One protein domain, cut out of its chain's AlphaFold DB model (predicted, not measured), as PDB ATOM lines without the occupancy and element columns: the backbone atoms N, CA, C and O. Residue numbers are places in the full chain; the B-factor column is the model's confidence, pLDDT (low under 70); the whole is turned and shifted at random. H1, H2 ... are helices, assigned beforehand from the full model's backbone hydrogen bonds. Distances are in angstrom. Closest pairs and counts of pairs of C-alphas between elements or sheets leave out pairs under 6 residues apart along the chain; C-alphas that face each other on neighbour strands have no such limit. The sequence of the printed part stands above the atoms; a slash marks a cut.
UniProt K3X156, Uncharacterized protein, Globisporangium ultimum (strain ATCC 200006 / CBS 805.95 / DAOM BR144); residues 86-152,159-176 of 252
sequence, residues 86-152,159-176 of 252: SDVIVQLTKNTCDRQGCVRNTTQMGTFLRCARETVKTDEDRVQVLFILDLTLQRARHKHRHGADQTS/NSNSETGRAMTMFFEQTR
ATOM      1  N   SER A  86     196.914 158.020 266.866       82.12
ATOM      2  CA  SER A  86     195.474 158.258 266.910       82.12
ATOM      3  C   SER A  86     194.711 156.935 266.930       82.12
ATOM      4  O   SER A  86     195.005 156.024 266.147       82.12
ATOM      5  N   ASP A  87     193.696 156.831 267.789       83.31
ATOM      6  CA  ASP A  87     192.841 155.641 267.892       83.31
ATOM      7  C   ASP A  87     192.226 155.258 266.539       83.31
ATOM      8  O   ASP A  87     192.039 154.077 266.240       83.31
ATOM      9  N   VAL A  88     191.982 156.254 265.681       84.06
ATOM     10  CA  VAL A  88     191.498 156.067 264.309       84.06
ATOM     11  C   VAL A  88     192.490 155.240 263.491       84.06
ATOM     12  O   VAL A  88     192.096 154.286 262.816       84.06
ATOM     13  N   ILE A  89     193.784 155.550 263.581       87.12
ATOM     14  CA  ILE A  89     194.839 154.821 262.872       87.12
ATOM     15  C   ILE A  89     195.054 153.439 263.483       87.12
ATOM     16  O   ILE A  89     195.240 152.469 262.745       87.12
ATOM     17  N   VAL A  90     194.962 153.301 264.807       87.19
ATOM     18  CA  VAL A  90     195.031 151.988 265.471       87.19
ATOM     19  C   VAL A  90     193.896 151.074 264.998       87.19
ATOM     20  O   VAL A  90     194.125 149.905 264.686       87.19
ATOM     21  N   GLN A  91     192.669 151.583 264.902       87.50
ATOM     22  CA  GLN A  91     191.536 150.805 264.399       87.50
ATOM     23  C   GLN A  91     191.695 150.476 262.914       87.50
ATOM     24  O   GLN A  91     191.498 149.329 262.506       87.50
ATOM     25  N   LEU A  92     192.111 151.457 262.110       88.00
ATOM     26  CA  LEU A  92     192.339 151.274 260.682       88.00
ATOM     27  C   LEU A  92     193.397 150.192 260.425       88.00
ATOM     28  O   LEU A  92     193.159 149.267 259.648       88.00
ATOM     29  N   THR A  93     194.530 150.260 261.122       88.38
ATOM     30  CA  THR A  93     195.626 149.289 260.992       88.38
ATOM     31  C   THR A  93     195.227 147.896 261.465       88.38
ATOM     32  O   THR A  93     195.504 146.925 260.763       88.38
ATOM     33  N   LYS A  94     194.515 147.763 262.591       88.88
ATOM     34  CA  LYS A  94     194.023 146.457 263.069       88.88
ATOM     35  C   LYS A  94     193.114 145.766 262.050       88.88
ATOM     36  O   LYS A  94     193.209 144.549 261.873       88.88
ATOM     37  N   ASN A  95     192.272 146.536 261.363       89.12
ATOM     38  CA  ASN A  95     191.271 146.001 260.444       89.12
ATOM     39  C   ASN A  95     191.849 145.632 259.071       89.12
ATOM     40  O   ASN A  95     191.448 144.626 258.486       89.12
ATOM     41  N   THR A  96     192.796 146.418 258.547       90.38
ATOM     42  CA  THR A  96     193.254 146.279 257.152       90.38
ATOM     43  C   THR A  96     194.703 145.808 257.009       90.38
ATOM     44  O   THR A  96     195.062 145.255 255.960       90.38
ATOM     45  N   CYS A  97     195.540 146.005 258.032       90.94
ATOM     46  CA  CYS A  97     196.983 145.779 257.960       90.94
ATOM     47  C   CYS A  97     197.405 144.448 258.598       90.94
ATOM     48  O   CYS A  97     196.720 143.870 259.448       90.94
ATOM     49  N   ASP A  98     198.515 143.893 258.125       90.31
ATOM     50  CA  ASP A  98     199.148 142.695 258.668       90.31
ATOM     51  C   ASP A  98     200.072 143.014 259.853       90.31
ATOM     52  O   ASP A  98     200.234 144.166 260.255       90.31
ATOM     53  N   ARG A  99     200.703 141.978 260.419       86.94
ATOM     54  CA  ARG A  99     201.655 142.119 261.537       86.94
ATOM     55  C   ARG A  99     202.885 142.969 261.195       86.94
ATOM     56  O   ARG A  99     203.608 143.351 262.103       86.94
ATOM     57  N   GLN A 100     203.143 143.234 259.913       84.81
ATOM     58  CA  GLN A 100     204.250 144.076 259.459       84.81
ATOM     59  C   GLN A 100     203.810 145.514 259.161       84.81
ATOM     60  O   GLN A 100     204.619 146.299 258.677       84.81
ATOM     61  N   GLY A 101     202.547 145.870 259.421       85.81
ATOM     62  CA  GLY A 101     202.025 147.202 259.124       85.81
ATOM     63  C   GLY A 101     201.804 147.457 257.629       85.81
ATOM     64  O   GLY A 101     201.711 148.609 257.219       85.81
ATOM     65  N   CYS A 102     201.717 146.410 256.802       90.25
ATOM     66  CA  CYS A 102     201.338 146.510 255.393       90.25
ATOM     67  C   CYS A 102     199.860 146.174 255.204       90.25
ATOM     68  O   CYS A 102     199.325 145.301 255.887       90.25
ATOM     69  N   VAL A 103     199.206 146.754 254.200       92.19
ATOM     70  CA  VAL A 103     197.845 146.333 253.844       92.19
ATOM     71  C   VAL A 103     197.853 144.892 253.320       92.19
ATOM     72  O   VAL A 103     198.622 144.558 252.416       92.19
ATOM     73  N   ARG A 104     196.982 144.039 253.880       88.31
ATOM     74  CA  ARG A 104     196.974 142.583 253.633       88.31
ATOM     75  C   ARG A 104     196.725 142.229 252.166       88.31
ATOM     76  O   ARG A 104     197.539 141.558 251.540       88.31
ATOM     77  N   ASN A 105     195.589 142.691 251.637       89.75
ATOM     78  CA  ASN A 105     195.020 142.258 250.357       89.75
ATOM     79  C   ASN A 105     194.513 143.458 249.542       89.75
ATOM     80  O   ASN A 105     194.270 144.533 250.089       89.75
ATOM     81  N   THR A 106     194.276 143.264 248.244       90.81
ATOM     82  CA  THR A 106     193.732 144.299 247.341       90.81
ATOM     83  C   THR A 106     192.357 144.810 247.785       90.81
ATOM     84  O   THR A 106     192.124 146.013 247.804       90.81
ATOM     85  N   THR A 107     191.464 143.936 248.251       91.62
ATOM     86  CA  THR A 107     190.157 144.336 248.811       91.62
ATOM     87  C   THR A 107     190.296 145.234 250.043       91.62
ATOM     88  O   THR A 107     189.576 146.226 250.187       91.62
ATOM     89  N   GLN A 108     191.274 144.934 250.901       92.50
ATOM     90  CA  GLN A 108     191.587 145.747 252.076       92.50
ATOM     91  C   GLN A 108     192.249 147.072 251.694       92.50
ATOM     92  O   GLN A 108     192.001 148.067 252.362       92.50
ATOM     93  N   MET A 109     193.001 147.128 250.589       94.25
ATOM     94  CA  MET A 109     193.553 148.379 250.051       94.25
ATOM     95  C   MET A 109     192.450 149.361 249.658       94.25
ATOM     96  O   MET A 109     192.528 150.532 250.007       94.25
ATOM     97  N   GLY A 110     191.386 148.893 249.002       92.75
ATOM     98  CA  GLY A 110     190.259 149.759 248.642       92.75
ATOM     99  C   GLY A 110     189.553 150.329 249.875       92.75
ATOM    100  O   GLY A 110     189.299 151.530 249.956       92.75
ATOM    101  N   THR A 111     189.304 149.474 250.871       93.50
ATOM    102  CA  THR A 111     188.710 149.897 252.149       93.50
ATOM    103  C   THR A 111     189.621 150.875 252.883       93.50
ATOM    104  O   THR A 111     189.153 151.918 253.328       93.50
ATOM    105  N   PHE A 112     190.918 150.582 252.941       94.31
ATOM    106  CA  PHE A 112     191.913 151.425 253.587       94.31
ATOM    107  C   PHE A 112     192.001 152.806 252.940       94.31
ATOM    108  O   PHE A 112     191.967 153.801 253.651       94.31
ATOM    109  N   LEU A 113     192.046 152.889 251.606       94.56
ATOM    110  CA  LEU A 113     192.086 154.166 250.887       94.56
ATOM    111  C   LEU A 113     190.817 154.992 251.094       94.56
ATOM    112  O   LEU A 113     190.901 156.207 251.249       94.56
ATOM    113  N   ARG A 114     189.646 154.349 251.124       94.31
ATOM    114  CA  ARG A 114     188.386 155.030 251.438       94.31
ATOM    115  C   ARG A 114     188.404 155.588 252.862       94.31
ATOM    116  O   ARG A 114     188.189 156.782 253.042       94.31
ATOM    117  N   CYS A 115     188.746 154.763 253.851       91.75
ATOM    118  CA  CYS A 115     188.855 155.212 255.237       91.75
ATOM    119  C   CYS A 115     189.910 156.316 255.385       91.75
ATOM    120  O   CYS A 115     189.659 157.299 256.072       91.75
ATOM    121  N   ALA A 116     191.046 156.215 254.695       92.06
ATOM    122  CA  ALA A 116     192.081 157.242 254.703       92.06
ATOM    123  C   ALA A 116     191.579 158.592 254.165       92.06
ATOM    124  O   ALA A 116     192.029 159.626 254.633       92.06
ATOM    125  N   ARG A 117     190.635 158.619 253.221       92.62
ATOM    126  CA  ARG A 117     190.046 159.881 252.737       92.62
ATOM    127  C   ARG A 117     189.047 160.480 253.722       92.62
ATOM    128  O   ARG A 117     188.974 161.694 253.851       92.62
ATOM    129  N   GLU A 118     188.268 159.637 254.390       91.81
ATOM    130  CA  GLU A 118     187.144 160.075 255.229       91.81
ATOM    131  C   GLU A 118     187.552 160.382 256.677       91.81
ATOM    132  O   GLU A 118     186.996 161.279 257.315       91.81
ATOM    133  N   THR A 119     188.513 159.629 257.213       87.50
ATOM    134  CA  THR A 119     188.823 159.612 258.654       87.50
ATOM    135  C   THR A 119     190.085 160.391 259.018       87.50
ATOM    136  O   THR A 119     190.174 160.918 260.124       87.50
ATOM    137  N   VAL A 120     191.040 160.516 258.091       89.69
ATOM    138  CA  VAL A 120     192.334 161.170 258.327       89.69
ATOM    139  C   VAL A 120     192.178 162.678 258.178       89.69
ATOM    140  O   VAL A 120     192.078 163.207 257.068       89.69
ATOM    141  N   LYS A 121     192.176 163.380 259.311       88.94
ATOM    142  CA  LYS A 121     192.040 164.844 259.352       88.94
ATOM    143  C   LYS A 121     193.307 165.545 259.822       88.94
ATOM    144  O   LYS A 121     193.565 166.663 259.390       88.94
ATOM    145  N   THR A 122     194.084 164.910 260.694       90.75
ATOM    146  CA  THR A 122     195.285 165.520 261.272       90.75
ATOM    147  C   THR A 122     196.520 165.231 260.422       90.75
ATOM    148  O   THR A 122     196.569 164.249 259.680       90.75
ATOM    149  N   ASP A 123     197.543 166.082 260.523       89.94
ATOM    150  CA  ASP A 123     198.799 165.856 259.802       89.94
ATOM    151  C   ASP A 123     199.578 164.652 260.342       89.94
ATOM    152  O   ASP A 123     200.232 163.956 259.569       89.94
ATOM    153  N   GLU A 124     199.455 164.348 261.635       89.50
ATOM    154  CA  GLU A 124     200.060 163.160 262.247       89.50
ATOM    155  C   GLU A 124     199.462 161.872 261.665       89.50
ATOM    156  O   GLU A 124     200.202 160.985 261.229       89.50
ATOM    157  N   ASP A 125     198.133 161.815 261.543       91.00
ATOM    158  CA  ASP A 125     197.429 160.699 260.904       91.00
ATOM    159  C   ASP A 125     197.876 160.523 259.446       91.00
ATOM    160  O   ASP A 125     198.106 159.402 258.983       91.00
ATOM    161  N   ARG A 126     198.051 161.630 258.709       93.38
ATOM    162  CA  ARG A 126     198.517 161.603 257.312       93.38
ATOM    163  C   ARG A 126     199.906 161.015 257.201       93.38
ATOM    164  O   ARG A 126     200.132 160.198 256.314       93.38
ATOM    165  N   VAL A 127     200.823 161.397 258.089       92.88
ATOM    166  CA  VAL A 127     202.184 160.848 258.113       92.88
ATOM    167  C   VAL A 127     202.148 159.342 258.372       92.88
ATOM    168  O   VAL A 127     202.814 158.586 257.665       92.88
ATOM    169  N   GLN A 128     201.335 158.889 259.328       91.81
ATOM    170  CA  GLN A 128     201.210 157.465 259.656       91.81
ATOM    171  C   GLN A 128     200.616 156.659 258.496       91.81
ATOM    172  O   GLN A 128     201.156 155.619 258.113       91.81
ATOM    173  N   VAL A 129     199.543 157.154 257.875       94.00
ATOM    174  CA  VAL A 129     198.942 156.501 256.706       94.00
ATOM    175  C   VAL A 129     199.889 156.516 255.512       94.00
ATOM    176  O   VAL A 129     200.010 155.510 254.813       94.00
ATOM    177  N   LEU A 130     200.603 157.620 255.292       94.75
ATOM    178  CA  LEU A 130     201.603 157.726 254.238       94.75
ATOM    179  C   LEU A 130     202.727 156.702 254.435       94.75
ATOM    180  O   LEU A 130     203.132 156.062 253.467       94.75
ATOM    181  N   PHE A 131     203.178 156.496 255.673       93.38
ATOM    182  CA  PHE A 131     204.166 155.473 256.010       93.38
ATOM    183  C   PHE A 131     203.656 154.057 255.704       93.38
ATOM    184  O   PHE A 131     204.346 153.289 255.033       93.38
ATOM    185  N   ILE A 132     202.426 153.725 256.114       93.81
ATOM    186  CA  ILE A 132     201.793 152.425 255.824       93.81
ATOM    187  C   ILE A 132     201.674 152.193 254.312       93.81
ATOM    188  O   ILE A 132     201.962 151.097 253.816       93.81
ATOM    189  N   LEU A 133     201.268 153.217 253.555       94.50
ATOM    190  CA  LEU A 133     201.138 153.132 252.101       94.50
ATOM    191  C   LEU A 133     202.497 152.979 251.417       94.50
ATOM    192  O   LEU A 133     202.633 152.110 250.556       94.50
ATOM    193  N   ASP A 134     203.505 153.760 251.812       93.94
ATOM    194  CA  ASP A 134     204.862 153.644 251.267       93.94
ATOM    195  C   ASP A 134     205.428 152.244 251.532       93.94
ATOM    196  O   ASP A 134     205.862 151.567 250.599       93.94
ATOM    197  N   LEU A 135     205.312 151.742 252.766       93.06
ATOM    198  CA  LEU A 135     205.765 150.400 253.132       93.06
ATOM    199  C   LEU A 135     205.040 149.312 252.327       93.06
ATOM    200  O   LEU A 135     205.664 148.377 251.816       93.06
ATOM    201  N   THR A 136     203.722 149.446 252.161       92.88
ATOM    202  CA  THR A 136     202.916 148.497 251.382       92.88
ATOM    203  C   THR A 136     203.345 148.472 249.912       92.88
ATOM    204  O   THR A 136     203.529 147.394 249.337       92.88
ATOM    205  N   LEU A 137     203.557 149.640 249.298       92.44
ATOM    206  CA  LEU A 137     203.992 149.749 247.904       92.44
ATOM    207  C   LEU A 137     205.433 149.256 247.713       92.44
ATOM    208  O   LEU A 137     205.712 148.543 246.745       92.44
ATOM    209  N   GLN A 138     206.339 149.564 248.641       92.06
ATOM    210  CA  GLN A 138     207.710 149.057 248.621       92.06
ATOM    211  C   GLN A 138     207.731 147.532 248.695       92.06
ATOM    212  O   GLN A 138     208.338 146.880 247.842       92.06
ATOM    213  N   ARG A 139     206.999 146.936 249.640       89.62
ATOM    214  CA  ARG A 139     206.920 145.477 249.772       89.62
ATOM    215  C   ARG A 139     206.337 144.819 248.526       89.62
ATOM    216  O   ARG A 139     206.871 143.814 248.058       89.62
ATOM    217  N   ALA A 140     205.285 145.397 247.951       88.25
ATOM    218  CA  ALA A 140     204.695 144.909 246.709       88.25
ATOM    219  C   ALA A 140     205.702 144.931 245.538       88.25
ATOM    220  O   ALA A 140     205.725 144.017 244.712       88.25
ATOM    221  N   ARG A 141     206.595 145.928 245.495       85.56
ATOM    222  CA  ARG A 141     207.673 146.018 244.495       85.56
ATOM    223  C   ARG A 141     208.809 145.035 244.744       85.56
ATOM    224  O   ARG A 141     209.305 144.457 243.778       85.56
ATOM    225  N   HIS A 142     209.209 144.830 245.997       84.94
ATOM    226  CA  HIS A 142     210.224 143.835 246.343       84.94
ATOM    227  C   HIS A 142     209.763 142.424 245.979       84.94
ATOM    228  O   HIS A 142     210.514 141.691 245.339       84.94
ATOM    229  N   LYS A 143     208.502 142.078 246.274       82.06
ATOM    230  CA  LYS A 143     207.906 140.796 245.862       82.06
ATOM    231  C   LYS A 143     207.924 140.604 244.343       82.06
ATOM    232  O   LYS A 143     208.289 139.536 243.868       82.06
ATOM    233  N   HIS A 144     207.598 141.652 243.585       75.12
ATOM    234  CA  HIS A 144     207.653 141.608 242.123       75.12
ATOM    235  C   HIS A 144     209.078 141.413 241.578       75.12
ATOM    236  O   HIS A 144     209.263 140.691 240.607       75.12
ATOM    237  N   ARG A 145     210.092 142.064 242.168       73.69
ATOM    238  CA  ARG A 145     211.490 141.924 241.718       73.69
ATOM    239  C   ARG A 145     212.051 140.534 242.024       73.69
ATOM    240  O   ARG A 145     212.556 139.885 241.122       73.69
ATOM    241  N   HIS A 146     211.883 140.042 243.252       64.50
ATOM    242  CA  HIS A 146     212.420 138.732 243.640       64.50
ATOM    243  C   HIS A 146     211.715 137.550 242.967       64.50
ATOM    244  O   HIS A 146     212.347 136.525 242.730       64.50
ATOM    245  N   GLY A 147     210.430 137.684 242.630       57.91
ATOM    246  CA  GLY A 147     209.719 136.641 241.894       57.91
ATOM    247  C   GLY A 147     210.091 136.559 240.409       57.91
ATOM    248  O   GLY A 147     209.957 135.488 239.832       57.91
ATOM    249  N   ALA A 148     210.584 137.645 239.800       55.25
ATOM    250  CA  ALA A 148     211.013 137.663 238.396       55.25
ATOM    251  C   ALA A 148     212.416 137.057 238.180       55.25
ATOM    252  O   ALA A 148     212.678 136.470 237.131       55.25
ATOM    253  N   ASP A 149     213.298 137.145 239.179       56.28
ATOM    254  CA  ASP A 149     214.653 136.575 239.100       56.28
ATOM    255  C   ASP A 149     214.683 135.064 239.418       56.28
ATOM    256  O   ASP A 149     215.590 134.356 238.990       56.28
ATOM    257  N   GLN A 150     213.680 134.537 240.134       54.97
ATOM    258  CA  GLN A 150     213.590 133.112 240.509       54.97
ATOM    259  C   GLN A 150     212.812 132.242 239.505       54.97
ATOM    260  O   GLN A 150     212.775 131.018 239.642       54.97
ATOM    261  N   THR A 151     212.207 132.846 238.479       51.69
ATOM    262  CA  THR A 151     211.426 132.148 237.440       51.69
ATOM    263  C   THR A 151     212.254 131.295 236.474       51.69
ATOM    264  O   THR A 151     211.674 130.622 235.630       51.69
ATOM    265  N   SER A 152     213.585 131.269 236.590       53.91
ATOM    266  CA  SER A 152     214.444 130.446 235.730       53.91
ATOM    267  C   SER A 152     214.679 129.018 236.237       53.91
ATOM    268  O   SER A 152     215.199 128.218 235.467       53.91
ATOM    269  N   ASN A 159     205.293 131.899 241.286       60.00
ATOM    270  CA  ASN A 159     204.519 132.853 240.473       60.00
ATOM    271  C   ASN A 159     203.489 133.671 241.279       60.00
ATOM    272  O   ASN A 159     203.295 134.859 241.017       60.00
ATOM    273  N   SER A 160     202.876 133.073 242.305       68.50
ATOM    274  CA  SER A 160     201.780 133.695 243.065       68.50
ATOM    275  C   SER A 160     202.212 134.947 243.843       68.50
ATOM    276  O   SER A 160     201.458 135.915 243.969       68.50
ATOM    277  N   ASN A 161     203.452 134.989 244.336       72.12
ATOM    278  CA  ASN A 161     203.950 136.111 245.136       72.12
ATOM    279  C   ASN A 161     204.332 137.334 244.286       72.12
ATOM    280  O   ASN A 161     204.116 138.474 244.706       72.12
ATOM    281  N   SER A 162     204.866 137.112 243.082       75.94
ATOM    282  CA  SER A 162     205.147 138.191 242.125       75.94
ATOM    283  C   SER A 162     203.852 138.824 241.617       75.94
ATOM    284  O   SER A 162     203.693 140.052 241.609       75.94
ATOM    285  N   GLU A 163     202.893 137.970 241.260       81.75
ATOM    286  CA  GLU A 163     201.601 138.380 240.728       81.75
ATOM    287  C   GLU A 163     200.782 139.160 241.761       81.75
ATOM    288  O   GLU A 163     200.248 140.223 241.445       81.75
ATOM    289  N   THR A 164     200.779 138.726 243.025       84.56
ATOM    290  CA  THR A 164     200.109 139.457 244.116       84.56
ATOM    291  C   THR A 164     200.718 140.838 244.368       84.56
ATOM    292  O   THR A 164     199.979 141.808 244.549       84.56
ATOM    293  N   GLY A 165     202.050 140.979 244.322       86.50
ATOM    294  CA  GLY A 165     202.718 142.282 244.423       86.50
ATOM    295  C   GLY A 165     202.350 143.218 243.267       86.50
ATOM    296  O   GLY A 165     202.023 144.391 243.475       86.50
ATOM    297  N   ARG A 166     202.323 142.694 242.034       88.56
ATOM    298  CA  ARG A 166     201.881 143.457 240.859       88.56
ATOM    299  C   ARG A 166     200.423 143.887 240.987       88.56
ATOM    300  O   ARG A 166     200.142 145.074 240.817       88.56
ATOM    301  N   ALA A 167     199.534 142.952 241.318       90.81
ATOM    302  CA  ALA A 167     198.108 143.187 241.493       90.81
ATOM    303  C   ALA A 167     197.843 144.262 242.552       90.81
ATOM    304  O   ALA A 167     197.046 145.161 242.305       90.81
ATOM    305  N   MET A 168     198.576 144.249 243.671       91.62
ATOM    306  CA  MET A 168     198.480 145.290 244.700       91.62
ATOM    307  C   MET A 168     198.822 146.681 244.150       91.62
ATOM    308  O   MET A 168     198.043 147.617 244.323       91.62
ATOM    309  N   THR A 169     199.953 146.824 243.443       92.06
ATOM    310  CA  THR A 169     200.343 148.126 242.867       92.06
ATOM    311  C   THR A 169     199.367 148.607 241.793       92.06
ATOM    312  O   THR A 169     199.004 149.779 241.777       92.06
ATOM    313  N   MET A 170     198.884 147.705 240.930       92.38
ATOM    314  CA  MET A 170     197.908 148.062 239.897       92.38
ATOM    315  C   MET A 170     196.558 148.442 240.503       92.38
ATOM    316  O   MET A 170     195.959 149.422 240.075       92.38
ATOM    317  N   PHE A 171     196.099 147.712 241.519       94.50
ATOM    318  CA  PHE A 171     194.837 147.999 242.189       94.50
ATOM    319  C   PHE A 171     194.874 149.349 242.913       94.50
ATOM    320  O   PHE A 171     193.924 150.124 242.810       94.50
ATOM    321  N   PHE A 172     195.983 149.675 243.587       95.12
ATOM    322  CA  PHE A 172     196.197 151.000 244.179       95.12
ATOM    323  C   PHE A 172     196.072 152.116 243.130       95.12
ATOM    324  O   PHE A 172     195.410 153.125 243.359       95.12
ATOM    325  N   GLU A 173     196.656 151.928 241.947       94.50
ATOM    326  CA  GLU A 173     196.569 152.909 240.864       94.50
ATOM    327  C   GLU A 173     195.158 153.017 240.267       94.50
ATOM    328  O   GLU A 173     194.670 154.124 240.041       94.50
ATOM    329  N   GLN A 174     194.473 151.889 240.063       93.69
ATOM    330  CA  GLN A 174     193.100 151.842 239.545       93.69
ATOM    331  C   GLN A 174     192.093 152.488 240.500       93.69
ATOM    332  O   GLN A 174     191.189 153.199 240.066       93.69
ATOM    333  N   THR A 175     192.280 152.300 241.806       92.69
ATOM    334  CA  THR A 175     191.456 152.926 242.855       92.69
ATOM    335  C   THR A 175     191.825 154.384 243.126       92.69
ATOM    336  O   THR A 175     191.297 155.007 244.050       92.69
ATOM    337  N   ARG A 176     192.694 154.968 242.289       92.38
ATOM    338  CA  ARG A 176     193.168 156.348 242.408       92.38
ATOM    339  C   ARG A 176     193.828 156.616 243.764       92.38
ATOM    340  O   ARG A 176     193.624 157.666 244.363       92.38
TER     341      ARG A 176
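Overview. This is residues 86 to 152 and 159 to 176 of the 252 residues of an uncharacterized protein of Globisporangium ultimum (strain ATCC 200006 / CBS 805.95 / DAOM BR144) (UniProt K3X156). What shape appears? Long H3 spans an up-and-down bundle of four helices, each running against the one before; the H1-H2 hairpin sits beside its first part, and H4 folds back along its later part. How big? The 85 printed residues, class all helix, no named strand, are compact: radius of gyration of the C-alphas 13.5 A, spans 47 by 23 by 19 A.

Along the chain. Where is H3? Residues 123 to 149 run 39.2 A from C-alpha 123 at (198.799, 165.856, 259.802). And the others? H1 is residues 87 to 96, H2 106 to 119, and H4 159 to 174, 22.2 A, ending at (193.100, 151.842, 239.545).

Arrangement. What touches H3? H4 touches its residues 137 to 148 at a steep tilt of 39 degrees, opposite ways; the closest C-alphas, of Ala 140 and Gly 165, are 4.0 A apart. Are backbones complete? In H1, H2, H3 and H4 every O i to N i+4 pair is within hydrogen-bond range.

Size, cuts and confidence. Any cut? Residues 153 to 158 are not printed; C-alphas 152 and 159 are 11.3 A apart. Low confidence? Residues 146 to 152 and 159 to 160 have pLDDT under 70.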